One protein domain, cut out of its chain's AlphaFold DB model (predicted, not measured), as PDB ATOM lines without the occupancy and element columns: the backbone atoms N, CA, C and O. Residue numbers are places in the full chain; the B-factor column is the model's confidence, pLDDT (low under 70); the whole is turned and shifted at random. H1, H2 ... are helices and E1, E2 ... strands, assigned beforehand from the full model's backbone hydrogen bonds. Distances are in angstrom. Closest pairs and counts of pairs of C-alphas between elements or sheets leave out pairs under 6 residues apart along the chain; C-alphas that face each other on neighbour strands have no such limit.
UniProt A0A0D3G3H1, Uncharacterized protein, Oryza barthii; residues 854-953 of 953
ATOM      1  N   ARG A 854      27.518  29.938 -38.398       89.94
ATOM      2  CA  ARG A 854      26.771  30.034 -37.143       89.94
ATOM      3  C   ARG A 854      27.785  30.421 -36.063       89.94
ATOM      4  O   ARG A 854      28.887  29.866 -36.092       89.94
ATOM      5  N   PRO A 855      27.468  31.323 -35.120       87.75
ATOM      6  CA  PRO A 855      28.295  31.511 -33.938       87.75
ATOM      7  C   PRO A 855      28.533  30.184 -33.202       87.75
ATOM      8  O   PRO A 855      27.630  29.350 -33.061       87.75
ATOM      9  N   VAL A 856      29.763  29.993 -32.727       82.56
ATOM     10  CA  VAL A 856      30.099  28.921 -31.785       82.56
ATOM     11  C   VAL A 856      29.440  29.278 -30.450       82.56
ATOM     12  O   VAL A 856      29.564  30.407 -29.980       82.56
ATOM     13  N   PHE A 857      28.651  28.356 -29.899       79.56
ATOM     14  CA  PHE A 857      27.757  28.621 -28.768       79.56
ATOM     15  C   PHE A 857      27.580  27.315 -27.993       79.56
ATOM     16  O   PHE A 857      26.565  26.625 -28.110       79.56
ATOM     17  N   ASP A 858      28.642  26.938 -27.283       85.06
ATOM     18  CA  ASP A 858      28.856  25.585 -26.762       85.06
ATOM     19  C   ASP A 858      28.272  25.440 -25.348       85.06
ATOM     20  O   ASP A 858      28.953  25.186 -24.354       85.06
ATOM     21  N   VAL A 859      26.960  25.663 -25.280       87.31
ATOM     22  CA  VAL A 859      26.140  25.633 -24.068       87.31
ATOM     23  C   VAL A 859      24.922  24.746 -24.316       87.31
ATOM     24  O   VAL A 859      24.235  24.899 -25.324       87.31
ATOM     25  N   ASP A 860      24.619  23.843 -23.383       87.12
ATOM     26  CA  ASP A 860      23.336  23.141 -23.346       87.12
ATOM     27  C   ASP A 860      22.319  24.014 -22.602       87.12
ATOM     28  O   ASP A 860      22.452  24.228 -21.392       87.12
ATOM     29  N   LEU A 861      21.276  24.467 -23.297       87.25
ATOM     30  CA  LEU A 861      20.185  25.245 -22.710       87.25
ATOM     31  C   LEU A 861      18.950  24.392 -22.387       87.25
ATOM     32  O   LEU A 861      18.759  23.278 -22.895       87.25
ATOM     33  N   ARG A 862      18.096  24.970 -21.538       84.69
ATOM     34  CA  ARG A 862      16.713  24.560 -21.276       84.69
ATOM     35  C   ARG A 862      15.839  25.806 -21.093       84.69
ATOM     36  O   ARG A 862      16.238  26.704 -20.360       84.69
ATOM     37  N   SER A 863      14.661  25.872 -21.707       85.38
ATOM     38  CA  SER A 863      13.712  26.967 -21.470       85.38
ATOM     39  C   SER A 863      13.134  26.890 -20.051       85.38
ATOM     40  O   SER A 863      12.699  25.828 -19.592       85.38
ATOM     41  N   VAL A 864      13.095  28.030 -19.358       84.50
ATOM     42  CA  VAL A 864      12.456  28.167 -18.037       84.50
ATOM     43  C   VAL A 864      10.947  27.919 -18.130       84.50
ATOM     44  O   VAL A 864      10.348  27.409 -17.185       84.50
ATOM     45  N   GLU A 865      10.322  28.169 -19.286       81.25
ATOM     46  CA  GLU A 865       8.893  27.897 -19.500       81.25
ATOM     47  C   GLU A 865       8.557  26.401 -19.367       81.25
ATOM     48  O   GLU A 865       7.476  26.041 -18.893       81.25
ATOM     49  N   LEU A 866       9.516  25.540 -19.722       80.12
ATOM     50  CA  LEU A 866       9.418  24.080 -19.687       80.12
ATOM     51  C   LEU A 866      10.020  23.463 -18.415       80.12
ATOM     52  O   LEU A 866      10.089  22.237 -18.290       80.12
ATOM     53  N   ALA A 867      10.444  24.285 -17.450       80.75
ATOM     54  CA  ALA A 867      10.808  23.821 -16.117       80.75
ATOM     55  C   ALA A 867       9.574  23.333 -15.331       80.75
ATOM     56  O   ALA A 867       8.443  23.762 -15.558       80.75
ATOM     57  N   GLY A 868       9.792  22.419 -14.379       77.94
ATOM     58  CA  GLY A 868       8.722  21.931 -13.504       77.94
ATOM     59  C   GLY A 868       8.177  23.045 -12.606       77.94
ATOM     60  O   GLY A 868       8.936  23.925 -12.203       77.94
ATOM     61  N   VAL A 869       6.882  22.984 -12.270       79.75
ATOM     62  CA  VAL A 869       6.146  24.067 -11.580       79.75
ATOM     63  C   VAL A 869       6.896  24.617 -10.364       79.75
ATOM     64  O   VAL A 869       7.078  25.823 -10.283       79.75
ATOM     65  N   SER A 870       7.419  23.759  -9.483       79.62
ATOM     66  CA  SER A 870       8.153  24.186  -8.280       79.62
ATOM     67  C   SER A 870       9.446  24.961  -8.571       79.62
ATOM     68  O   SER A 870       9.791  25.856  -7.811       79.62
ATOM     69  N   LEU A 871      10.145  24.666  -9.675       80.62
ATOM     70  CA  LEU A 871      11.327  25.436 -10.085       80.62
ATOM     71  C   LEU A 871      10.923  26.771 -10.729       80.62
ATOM     72  O   LEU A 871      11.603  27.772 -10.538       80.62
ATOM     73  N   ARG A 872       9.794  26.819 -11.451       80.88
ATOM     74  CA  ARG A 872       9.242  28.086 -11.968       80.88
ATOM     75  C   ARG A 872       8.748  28.993 -10.839       80.88
ATOM     76  O   ARG A 872       8.985  30.192 -10.885       80.88
ATOM     77  N   GLU A 873       8.107  28.419  -9.824       74.31
ATOM     78  CA  GLU A 873       7.708  29.096  -8.587       74.31
ATOM     79  C   GLU A 873       8.933  29.644  -7.837       74.31
ATOM     80  O   GLU A 873       8.959  30.820  -7.488       74.31
ATOM     81  N   GLU A 874       9.986  28.840  -7.676       81.56
ATOM     82  CA  GLU A 874      11.244  29.260  -7.050       81.56
ATOM     83  C   GLU A 874      11.938  30.408  -7.805       81.56
ATOM     84  O   GLU A 874      12.281  31.422  -7.193       81.56
ATOM     85  N   LEU A 875      12.092  30.290  -9.129       82.56
ATOM     86  CA  LEU A 875      12.691  31.323  -9.983       82.56
ATOM     87  C   LEU A 875      11.877  32.626  -9.980       82.56
ATOM     88  O   LEU A 875      12.452  33.712  -9.872       82.56
ATOM     89  N   SER A 876      10.547  32.523 -10.028       81.94
ATOM     90  CA  SER A 876       9.639  33.672  -9.982       81.94
ATOM     91  C   SER A 876       9.695  34.381  -8.622       81.94
ATOM     92  O   SER A 876       9.940  35.584  -8.565       81.94
ATOM     93  N   VAL A 877       9.562  33.643  -7.513       80.12
ATOM     94  CA  VAL A 877       9.467  34.224  -6.160       80.12
ATOM     95  C   VAL A 877      10.811  34.727  -5.625       80.12
ATOM     96  O   VAL A 877      10.844  35.768  -4.972       80.12
ATOM     97  N   LYS A 878      11.922  34.016  -5.869       82.31
ATOM     98  CA  LYS A 878      13.242  34.399  -5.328       82.31
ATOM     99  C   LYS A 878      14.038  35.334  -6.239       82.31
ATOM    100  O   LYS A 878      14.782  36.165  -5.728       82.31
ATOM    101  N   HIS A 879      13.912  35.184  -7.561       80.81
ATOM    102  CA  HIS A 879      14.776  35.864  -8.538       80.81
ATOM    103  C   HIS A 879      14.003  36.774  -9.514       80.81
ATOM    104  O   HIS A 879      14.631  37.457 -10.318       80.81
ATOM    105  N   ASN A 880      12.662  36.810  -9.451       82.81
ATOM    106  CA  ASN A 880      11.782  37.490 -10.416       82.81
ATOM    107  C   ASN A 880      11.947  36.991 -11.873       82.81
ATOM    108  O   ASN A 880      11.700  37.716 -12.838       82.81
ATOM    109  N   ILE A 881      12.369  35.732 -12.043       84.50
ATOM    110  CA  ILE A 881      12.638  35.103 -13.341       84.50
ATOM    111  C   ILE A 881      11.416  34.283 -13.765       84.50
ATOM    112  O   ILE A 881      11.131  33.224 -13.209       84.50
ATOM    113  N   ASN A 882      10.695  34.769 -14.779       80.75
ATOM    114  CA  ASN A 882       9.465  34.141 -15.287       80.75
ATOM    115  C   ASN A 882       9.640  33.404 -16.636       80.75
ATOM    116  O   ASN A 882       8.726  32.699 -17.068       80.75
ATOM    117  N   GLY A 883      10.807  33.543 -17.274       85.00
ATOM    118  CA  GLY A 883      11.163  32.987 -18.587       85.00
ATOM    119  C   GLY A 883      12.685  32.959 -18.787       85.00
ATOM    120  O   GLY A 883      13.425  32.985 -17.806       85.00
ATOM    121  N   GLY A 884      13.152  32.917 -20.039       88.38
ATOM    122  CA  GLY A 884      14.582  32.818 -20.374       88.38
ATOM    123  C   GLY A 884      15.103  31.378 -20.422       88.38
ATOM    124  O   GLY A 884      14.323  30.420 -20.409       88.38
ATOM    125  N   PHE A 885      16.427  31.215 -20.497       88.81
ATOM    126  CA  PHE A 885      17.071  29.923 -20.754       88.81
ATOM    127  C   PHE A 885      18.098  29.550 -19.684       88.81
ATOM    128  O   PHE A 885      19.131  30.194 -19.545       88.81
ATOM    129  N   MET A 886      17.838  28.468 -18.957       88.19
ATOM    130  CA  MET A 886      18.721  27.930 -17.925       88.19
ATOM    131  C   MET A 886      19.896  27.153 -18.541       88.19
ATOM    132  O   MET A 886      19.698  26.249 -19.362       88.19
ATOM    133  N   VAL A 887      21.114  27.461 -18.097       89.62
ATOM    134  CA  VAL A 887      22.365  26.807 -18.499       89.62
ATOM    135  C   VAL A 887      22.477  25.451 -17.803       89.62
ATOM    136  O   VAL A 887      22.765  25.342 -16.610       89.62
ATOM    137  N   LYS A 888      22.253  24.378 -18.565       87.12
ATOM    138  CA  LYS A 888      22.295  22.990 -18.080       87.12
ATOM    139  C   LYS A 888      23.723  22.443 -18.033       87.12
ATOM    140  O   LYS A 888      24.065  21.707 -17.106       87.12
ATOM    141  N   ARG A 889      24.530  22.777 -19.045       87.50
ATOM    142  CA  ARG A 889      25.973  22.502 -19.167       87.50
ATOM    143  C   ARG A 889      26.603  23.632 -19.979       87.50
ATOM    144  O   ARG A 889      25.958  24.164 -20.877       87.50
ATOM    145  N   ILE A 890      27.865  23.923 -19.714       89.06
ATOM    146  CA  ILE A 890      28.728  24.797 -20.512       89.06
ATOM    147  C   ILE A 890      29.989  24.005 -20.863       89.06
ATOM    148  O   ILE A 890      30.341  23.090 -20.115       89.06
ATOM    149  N   ALA A 891      30.597  24.259 -22.021       87.62
ATOM    150  CA  ALA A 891      31.862  23.632 -22.383       87.62
ATOM    151  C   ALA A 891      33.036  24.313 -21.663       87.62
ATOM    152  O   ALA A 891      33.102  25.545 -21.613       87.62
ATOM    153  N   ASP A 892      33.945  23.492 -21.144       85.31
ATOM    154  CA  ASP A 892      35.198  23.910 -20.512       85.31
ATOM    155  C   ASP A 892      36.041  24.750 -21.503       85.31
ATOM    156  O   ASP A 892      36.074  24.446 -22.701       85.31
ATOM    157  N   ASP A 893      36.687  25.816 -21.018       85.75
ATOM    158  CA  ASP A 893      37.457  26.796 -21.814       85.75
ATOM    159  C   ASP A 893      36.641  27.509 -22.924       85.75
ATOM    160  O   ASP A 893      37.182  28.071 -23.883       85.75
ATOM    161  N   SER A 894      35.307  27.526 -22.811       88.00
ATOM    162  CA  SER A 894      34.458  28.272 -23.746       88.00
ATOM    163  C   SER A 894      34.467  29.779 -23.472       88.00
ATOM    164  O   SER A 894      34.590  30.247 -22.338       88.00
ATOM    165  N   ALA A 895      34.231  30.574 -24.522       87.06
ATOM    166  CA  ALA A 895      34.158  32.034 -24.415       87.06
ATOM    167  C   ALA A 895      33.112  32.518 -23.390       87.06
ATOM    168  O   ALA A 895      33.317  33.543 -22.746       87.06
ATOM    169  N   LEU A 896      32.011  31.780 -23.206       87.75
ATOM    170  CA  LEU A 896      30.989  32.102 -22.206       87.75
ATOM    171  C   LEU A 896      31.438  31.742 -20.781       87.75
ATOM    172  O   LEU A 896      31.142  32.493 -19.853       87.75
ATOM    173  N   GLU A 897      32.218  30.671 -20.596       89.12
ATOM    174  CA  GLU A 897      32.782  30.330 -19.286       89.12
ATOM    175  C   GLU A 897      33.834  31.363 -18.855       89.12
ATOM    176  O   GLU A 897      33.819  31.831 -17.710       89.12
ATOM    177  N   HIS A 898      34.703  31.787 -19.777       88.50
ATOM    178  CA  HIS A 898      35.666  32.866 -19.537       88.50
ATOM    179  C   HIS A 898      34.990  34.222 -19.251       88.50
ATOM    180  O   HIS A 898      35.526  35.015 -18.479       88.50
ATOM    181  N   LEU A 899      33.796  34.473 -19.806       88.38
ATOM    182  CA  LEU A 899      32.955  35.637 -19.482       88.38
ATOM    183  C   LEU A 899      32.170  35.496 -18.162       88.38
ATOM    184  O   LEU A 899      31.469  36.426 -17.771       88.38
ATOM    185  N   GLY A 900      32.304  34.369 -17.457       87.81
ATOM    186  CA  GLY A 900      31.732  34.157 -16.126       87.81
ATOM    187  C   GLY A 900      30.432  33.352 -16.076       87.81
ATOM    188  O   GLY A 900      29.983  33.067 -14.973       87.81
ATOM    189  N   VAL A 901      29.864  32.928 -17.214       89.56
ATOM    190  CA  VAL A 901      28.632  32.114 -17.247       89.56
ATOM    191  C   VAL A 901      28.887  30.737 -16.635       89.56
ATOM    192  O   VAL A 901      29.889  30.086 -16.944       89.56
ATOM    193  N   ARG A 902      27.989  30.267 -15.771       89.00
ATOM    194  CA  ARG A 902      28.069  28.971 -15.088       89.00
ATOM    195  C   ARG A 902      26.826  28.126 -15.346       89.00
ATOM    196  O   ARG A 902      25.844  28.547 -15.950       89.00
ATOM    197  N   ARG A 903      26.898  26.862 -14.928       89.06
ATOM    198  CA  ARG A 903      25.736  25.972 -14.873       89.06
ATOM    199  C   ARG A 903      24.830  26.424 -13.729       89.06
ATOM    200  O   ARG A 903      25.319  26.598 -12.625       89.06
ATOM    201  N   GLY A 904      23.527  26.512 -13.990       86.31
ATOM    202  CA  GLY A 904      22.528  27.026 -13.047       86.31
ATOM    203  C   GLY A 904      21.978  28.388 -13.471       86.31
ATOM    204  O   GLY A 904      20.773  28.602 -13.352       86.31
ATOM    205  N   ASP A 905      22.825  29.243 -14.049       90.50
ATOM    206  CA  ASP A 905      22.469  30.569 -14.564       90.50
ATOM    207  C   ASP A 905      21.269  30.530 -15.518       90.50
ATOM    208  O   ASP A 905      21.108  29.587 -16.300       90.50
ATOM    209  N   VAL A 906      20.474  31.601 -15.537       90.25
ATOM    210  CA  VAL A 906      19.478  31.849 -16.591       90.25
ATOM    211  C   VAL A 906      19.941  33.007 -17.463       90.25
ATOM    212  O   VAL A 906      20.210  34.102 -16.969       90.25
ATOM    213  N   ILE A 907      20.006  32.765 -18.773       89.75
ATOM    214  CA  ILE A 907      20.369  33.763 -19.776       89.75
ATOM    215  C   ILE A 907      19.152  34.251 -20.570       89.75
ATOM    216  O   ILE A 907      18.231  33.486 -20.881       89.75
ATOM    217  N   PHE A 908      19.197  35.523 -20.954       87.75
ATOM    218  CA  PHE A 908      18.292  36.162 -21.905       87.75
ATOM    219  C   PHE A 908      19.106  36.799 -23.036       87.75
ATOM    220  O   PHE A 908      20.208  37.300 -22.815       87.75
ATOM    221  N   PHE A 909      18.551  36.805 -24.245       84.12
ATOM    222  CA  PHE A 909      19.126  37.475 -25.411       84.12
ATOM    223  C   PHE A 909      18.491  38.866 -25.534       84.12
ATOM    224  O   PHE A 909      17.269  38.976 -25.476       84.12
ATOM    225  N   GLU A 910      19.301  39.917 -25.687       72.62
ATOM    226  CA  GLU A 910      18.818  41.311 -25.625       72.62
ATOM    227  C   GLU A 910      17.951  41.711 -26.840       72.62
ATOM    228  O   GLU A 910      17.006  42.481 -26.697       72.62
ATOM    229  N   ASP A 911      18.223  41.137 -28.017       66.88
ATOM    230  CA  ASP A 911      17.604  41.494 -29.307       66.88
ATOM    231  C   ASP A 911      16.241  40.786 -29.558       66.88
ATOM    232  O   ASP A 911      16.005  40.256 -30.642       66.88
ATOM    233  N   GLU A 912      15.354  40.728 -28.552       60.31
ATOM    234  CA  GLU A 912      13.997  40.123 -28.618       60.31
ATOM    235  C   GLU A 912      13.933  38.692 -29.218       60.31
ATOM    236  O   GLU A 912      13.032  38.344 -29.984       60.31
ATOM    237  N   CYS A 913      14.876  37.818 -28.851       63.75
ATOM    238  CA  CYS A 913      14.822  36.406 -29.251       63.75
ATOM    239  C   CYS A 913      13.598  35.683 -28.649       63.75
ATOM    240  O   CYS A 913      13.265  35.885 -27.480       63.75
ATOM    241  N   GLY A 914      12.971  34.791 -29.428       66.69
ATOM    242  CA  GLY A 914      11.817  33.986 -29.000       66.69
ATOM    243  C   GLY A 914      12.105  33.046 -27.819       66.69
ATOM    244  O   GLY A 914      13.262  32.780 -27.489       66.69
ATOM    245  N   THR A 915      11.048  32.548 -27.164       74.62
ATOM    246  CA  THR A 915      11.135  31.801 -25.887       74.62
ATOM    247  C   THR A 915      11.461  30.310 -26.043       74.62
ATOM    248  O   THR A 915      11.688  29.607 -25.048       74.62
ATOM    249  N   SER A 916      11.522  29.810 -27.282       83.19
ATOM    250  CA  SER A 916      11.870  28.424 -27.594       83.19
ATOM    251  C   SER A 916      13.312  28.266 -28.091       83.19
ATOM    252  O   SER A 916      13.911  29.162 -28.678       83.19
ATOM    253  N   LEU A 917      13.878  27.074 -27.879       85.75
ATOM    254  CA  LEU A 917      15.248  26.763 -28.295       85.75
ATOM    255  C   LEU A 917      15.474  26.898 -29.827       85.75
ATOM    256  O   LEU A 917      16.484  27.489 -30.207       85.75
ATOM    257  N   PRO A 918      14.556  26.463 -30.725       88.50
ATOM    258  CA  PRO A 918      14.713  26.685 -32.168       88.50
ATOM    259  C   PRO A 918      14.771  28.158 -32.594       88.50
ATOM    260  O   PRO A 918      15.483  28.469 -33.543       88.50
ATOM    261  N   GLU A 919      14.080  29.066 -31.897       87.94
ATOM    262  CA  GLU A 919      14.101  30.503 -32.222       87.94
ATOM    263  C   GLU A 919      15.472  31.133 -31.917       87.94
ATOM    264  O   GLU A 919      15.939  31.979 -32.682       87.94
ATOM    265  N   ILE A 920      16.177  30.648 -30.882       87.75
ATOM    266  CA  ILE A 920      17.598  30.977 -30.658       87.75
ATOM    267  C   ILE A 920      18.442  30.515 -31.845       87.75
ATOM    268  O   ILE A 920      19.329  31.236 -32.294       87.75
ATOM    269  N   GLU A 921      18.204  29.307 -32.355       89.88
ATOM    270  CA  GLU A 921      18.995  28.760 -33.456       89.88
ATOM    271  C   GLU A 921      18.777  29.541 -34.765       89.88
ATOM    272  O   GLU A 921      19.752  29.847 -35.455       89.88
ATOM    273  N   ASP A 922      17.536  29.935 -35.068       90.38
ATOM    274  CA  ASP A 922      17.226  30.833 -36.188       90.38
ATOM    275  C   ASP A 922      17.890  32.213 -36.012       90.38
ATOM    276  O   ASP A 922      18.477  32.747 -36.958       90.38
ATOM    277  N   TYR A 923      17.894  32.767 -34.792       89.44
ATOM    278  CA  TYR A 923      18.618  34.005 -34.489       89.44
ATOM    279  C   TYR A 923      20.138  33.851 -34.694       89.44
ATOM    280  O   TYR A 923      20.749  34.673 -35.383       89.44
ATOM    281  N   LEU A 924      20.753  32.770 -34.198       90.31
ATOM    282  CA  LEU A 924      22.177  32.471 -34.403       90.31
ATOM    283  C   LEU A 924      22.525  32.278 -35.892       90.31
ATOM    284  O   LEU A 924      23.576  32.749 -36.339       90.31
ATOM    285  N   LEU A 925      21.645  31.655 -36.682       91.94
ATOM    286  CA  LEU A 925      21.792  31.578 -38.140       91.94
ATOM    287  C   LEU A 925      21.656  32.953 -38.814       91.94
ATOM    288  O   LEU A 925      22.414  33.242 -39.738       91.94
ATOM    289  N   SER A 926      20.781  33.841 -38.325       90.94
ATOM    290  CA  SER A 926      20.674  35.219 -38.836       90.94
ATOM    291  C   SER A 926      21.960  36.035 -38.610       90.94
ATOM    292  O   SER A 926      22.369  36.818 -39.475       90.94
ATOM    293  N   LEU A 927      22.663  35.801 -37.493       90.50
ATOM    294  CA  LEU A 927      23.995  36.364 -37.251       90.50
ATOM    295  C   LEU A 927      25.024  35.756 -38.219       90.50
ATOM    296  O   LEU A 927      25.789  36.487 -38.846       90.50
ATOM    297  N   GLY A 928      24.991  34.434 -38.417       91.88
ATOM    298  CA  GLY A 928      25.816  33.746 -39.415       91.88
ATOM    299  C   GLY A 928      25.626  34.283 -40.841       91.88
ATOM    300  O   GLY A 928      26.603  34.493 -41.560       91.88
ATOM    301  N   TRP A 929      24.384  34.579 -41.233       92.88
ATOM    302  CA  TRP A 929      24.041  35.198 -42.516       92.88
ATOM    303  C   TRP A 929      24.682  36.582 -42.670       92.88
ATOM    304  O   TRP A 929      25.375  36.851 -43.653       92.88
ATOM    305  N   ARG A 930      24.503  37.454 -41.671       91.69
ATOM    306  CA  ARG A 930      25.061  38.818 -41.661       91.69
ATOM    307  C   ARG A 930      26.594  38.821 -41.683       91.69
ATOM    308  O   ARG A 930      27.195  39.659 -42.356       91.69
ATOM    309  N   TYR A 931      27.230  37.857 -41.016       91.44
ATOM    310  CA  TYR A 931      28.673  37.639 -41.099       91.44
ATOM    311  C   TYR A 931      29.124  37.289 -42.530       91.44
ATOM    312  O   TYR A 931      30.051  37.916 -43.045       91.44
ATOM    313  N   LEU A 932      28.433  36.368 -43.221       92.25
ATOM    314  CA  LEU A 932      28.737  36.016 -44.620       92.25
ATOM    315  C   LEU A 932      28.454  37.157 -45.616       92.25
ATOM    316  O   LEU A 932      29.116  37.244 -46.648       92.25
ATOM    317  N   GLN A 933      27.549  38.083 -45.283       92.75
ATOM    318  CA  GLN A 933      27.371  39.352 -46.008       92.75
ATOM    319  C   GLN A 933      28.499  40.379 -45.759       92.75
ATOM    320  O   GLN A 933      28.462  41.475 -46.319       92.75
ATOM    321  N   GLY A 934      29.510  40.051 -44.946       88.38
ATOM    322  CA  GLY A 934      30.691  40.886 -44.716       88.38
ATOM    323  C   GLY A 934      30.632  41.782 -43.474       88.38
ATOM    324  O   GLY A 934      31.472  42.677 -43.345       88.38
ATOM    325  N   MET A 935      29.693  41.566 -42.540       85.12
ATOM    326  CA  MET A 935      29.705  42.269 -41.248       85.12
ATOM    327  C   MET A 935      30.907  41.823 -40.396       85.12
ATOM    328  O   MET A 935      30.865  40.805 -39.712       85.12
ATOM    329  N   LYS A 936      31.986  42.618 -40.428       70.12
ATOM    330  CA  LYS A 936      33.295  42.308 -39.810       70.12
ATOM    331  C   LYS A 936      33.309  42.214 -38.280       70.12
ATOM    332  O   LYS A 936      34.300  41.761 -37.721       70.12
ATOM    333  N   SER A 937      32.263  42.680 -37.604       73.00
ATOM    334  CA  SER A 937      32.103  42.556 -36.157       73.00
ATOM    335  C   SER A 937      30.631  42.355 -35.828       73.00
ATOM    336  O   SER A 937      29.770  43.054 -36.367       73.00
ATOM    337  N   MET A 938      30.358  41.389 -34.957       75.25
ATOM    338  CA  MET A 938      29.037  41.084 -34.425       75.25
ATOM    339  C   MET A 938      29.197  40.758 -32.942       75.25
ATOM    340  O   MET A 938      30.036  39.936 -32.582       75.25
ATOM    341  N   VAL A 939      28.413  41.415 -32.089       77.38
ATOM    342  CA  VAL A 939      28.458  41.230 -30.635       77.38
ATOM    343  C   VAL A 939      27.161  40.559 -30.212       77.38
ATOM    344  O   VAL A 939      26.099  41.166 -30.295       77.38
ATOM    345  N   LEU A 940      27.252  39.306 -29.767       80.44
ATOM    346  CA  LEU A 940      26.136  38.619 -29.129       80.44
ATOM    347  C   LEU A 940      26.008  39.141 -27.694       80.44
ATOM    348  O   LEU A 940      26.871  38.865 -26.862       80.44
ATOM    349  N   LYS A 941      24.949  39.902 -27.412       82.94
ATOM    350  CA  LYS A 941      24.647  40.367 -26.056       82.94
ATOM    351  C   LYS A 941      23.765  39.367 -25.316       82.94
ATOM    352  O   LYS A 941      22.760  38.908 -25.860       82.94
ATOM    353  N   LEU A 942      24.131  39.079 -24.071       86.81
ATOM    354  CA  LEU A 942      23.392  38.209 -23.162       86.81
ATOM    355  C   LEU A 942      23.262  38.900 -21.804       86.81
ATOM    356  O   LEU A 942      24.260  39.363 -21.251       86.81
ATOM    357  N   LEU A 943      22.052  38.918 -21.253       87.81
ATOM    358  CA  LEU A 943      21.818  39.193 -19.838       87.81
ATOM    359  C   LEU A 943      21.904  37.862 -19.086       87.81
ATOM    360  O   LEU A 943      21.265  36.894 -19.495       87.81
ATOM    361  N   VAL A 944      22.688  37.808 -18.012       88.81
ATOM    362  CA  VAL A 944      22.963  36.585 -17.242       88.81
ATOM    363  C   VAL A 944      22.515  36.792 -15.800       88.81
ATOM    364  O   VAL A 944      22.940  37.747 -15.152       88.81
ATOM    365  N   HIS A 945      21.666  35.897 -15.300       86.44
ATOM    366  CA  HIS A 945      21.248  35.851 -13.903       86.44
ATOM    367  C   HIS A 945      21.915  34.668 -13.202       86.44
ATOM    368  O   HIS A 945      21.544  33.518 -13.446       86.44
ATOM    369  N   ASP A 946      22.854  34.968 -12.306       83.00
ATOM    370  CA  ASP A 946      23.358  34.024 -11.305       83.00
ATOM    371  C   ASP A 946      22.223  33.655 -10.329       83.00
ATOM    372  O   ASP A 946      21.523  34.525  -9.798       83.00
ATOM    373  N   ILE A 947      22.015  32.352 -10.137       73.56
ATOM    374  CA  ILE A 947      20.940  31.768  -9.319       73.56
ATOM    375  C   ILE A 947      21.494  30.970  -8.129       73.56
ATOM    376  O   ILE A 947      20.830  30.901  -7.094       73.56
ATOM    377  N   GLU A 948      22.707  30.412  -8.227       61.16
ATOM    378  CA  GLU A 948      23.360  29.730  -7.094       61.16
ATOM    379  C   GLU A 948      24.074  30.730  -6.159       61.16
ATOM    380  O   GLU A 948      24.288  30.441  -4.977       61.16
ATOM    381  N   GLY A 949      24.356  31.939  -6.656       51.53
ATOM    382  CA  GLY A 949      25.069  33.000  -5.961       51.53
ATOM    383  C   GLY A 949      26.590  32.809  -6.013       51.53
ATOM    384  O   GLY A 949      27.086  31.737  -6.371       51.53
ATOM    385  N   PRO A 950      27.373  33.817  -5.578       37.97
ATOM    386  CA  PRO A 950      28.824  33.709  -5.539       37.97
ATOM    387  C   PRO A 950      29.237  32.561  -4.615       37.97
ATOM    388  O   PRO A 950      29.141  32.660  -3.386       37.97
ATOM    389  N   SER A 951      29.712  31.471  -5.220       35.72
ATOM    390  CA  SER A 951      30.148  30.266  -4.520       35.72
ATOM    391  C   SER A 951      31.156  30.633  -3.431       35.72
ATOM    392  O   SER A 951      32.221  31.188  -3.728       35.72
ATOM    393  N   LYS A 952      30.829  30.326  -2.171       33.25
ATOM    394  CA  LYS A 952      31.751  30.525  -1.048       33.25
ATOM    395  C   LYS A 952      32.994  29.664  -1.277       33.25
ATOM    396  O   LYS A 952      32.887  28.440  -1.292       33.25
ATOM    397  N   LYS A 953      34.123  30.338  -1.500       33.31
ATOM    398  CA  LYS A 953      35.464  29.745  -1.568       33.31
ATOM    399  C   LYS A 953      35.884  29.180  -0.214       33.31
ATOM    400  O   LYS A 953      35.449  29.764   0.804       33.31
TER     401      LYS A 953
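What this domain is: This is residues 854 to 953 of the 953 residues of an uncharacterized protein of Oryza barthii (UniProt A0A0D3G3H1). A small, strongly twisted sheet of two crossed strand pairs, E1 with E2 and E3 with E4, forms the middle of the domain, with H1 at one end of its longest axis and H3 at the other. Residues 933 to 941 fold back from H3 to the sheet, short H2 lies at the sheet's border, and the last residues, 948 to 953, lead away from the body. The printed part has 100 residues, with three named helices and four named strands in the order E1 H1 E2 H2 E3 H3 E4. The sheet's order is E1 E2 E3 E4, antiparallel throughout, and the class is mixed, helices and strands. The whole is compact, with a radius of gyration of the C-alphas of 14.5 A; it spans 45 by 32 by 18 A and is only just flat.

How they stand to each other: Begin at the inner strands, E2, residues 885 to 890, and E3, residues 906 to 909: they are antiparallel at 110 degrees, and N 885 and O 907 are 2.9 A apart, within hydrogen-bond range. Beside E2 look for the edge strand E1, residues 859 to 863, antiparallel at 154 degrees, with N 862 and O 886 at 3.0 A. Beside E3 you find the other edge strand, E4, residues 942 to 945, antiparallel at 158 degrees, with N 908 and O 943 at 2.9 A. E1 and E4 are apart. From edge to edge the strands' lines turn by 109 degrees. H3, residues 917 to 932, only grazes the sheet, with its residues 917 to 923; its closest C-alphas to E1 are those of Leu 917 and Ser 863, 7.0 A apart. H2, residues 895 to 898, is only just on the sheet, which it only grazes with residues 896 to 897; the C-alphas of Glu 897 and Ile 890 of E2, the closest, are 7.0 A apart. H1, residues 869 to 879, is not on the sheet, and it is only just apart from E4, at 8.4 A. H1 and H3 have every O i to N i+4 pair within hydrogen-bond range; H2 is too short for such a pair.

Where its parts are: Find C-alpha 859 at (26.140, 25.633, -24.068), where E1 begins its 12.8 A; E2 measures 12.7 A, E3 10.5 A and E4 9.8 A. H3 runs 23.1 A from C-alpha 917 at (15.248, 26.763, -28.295) to C-alpha 932 at (28.737, 36.016, -44.620). H1 measures 14.9 A and H2 5.2 A. E4 ends at C-alpha 945, at (21.248, 35.851, -13.903).

The domain as a whole: The two C-alphas farthest apart, those of Gln 933 and Lys 953, the chain's last residue, are 46.2 A apart. The printed part has no cut, and no link is long. Its mean pLDDT is 81.9, and residues 911 to 914 and 948 to 953 of the model are under 70.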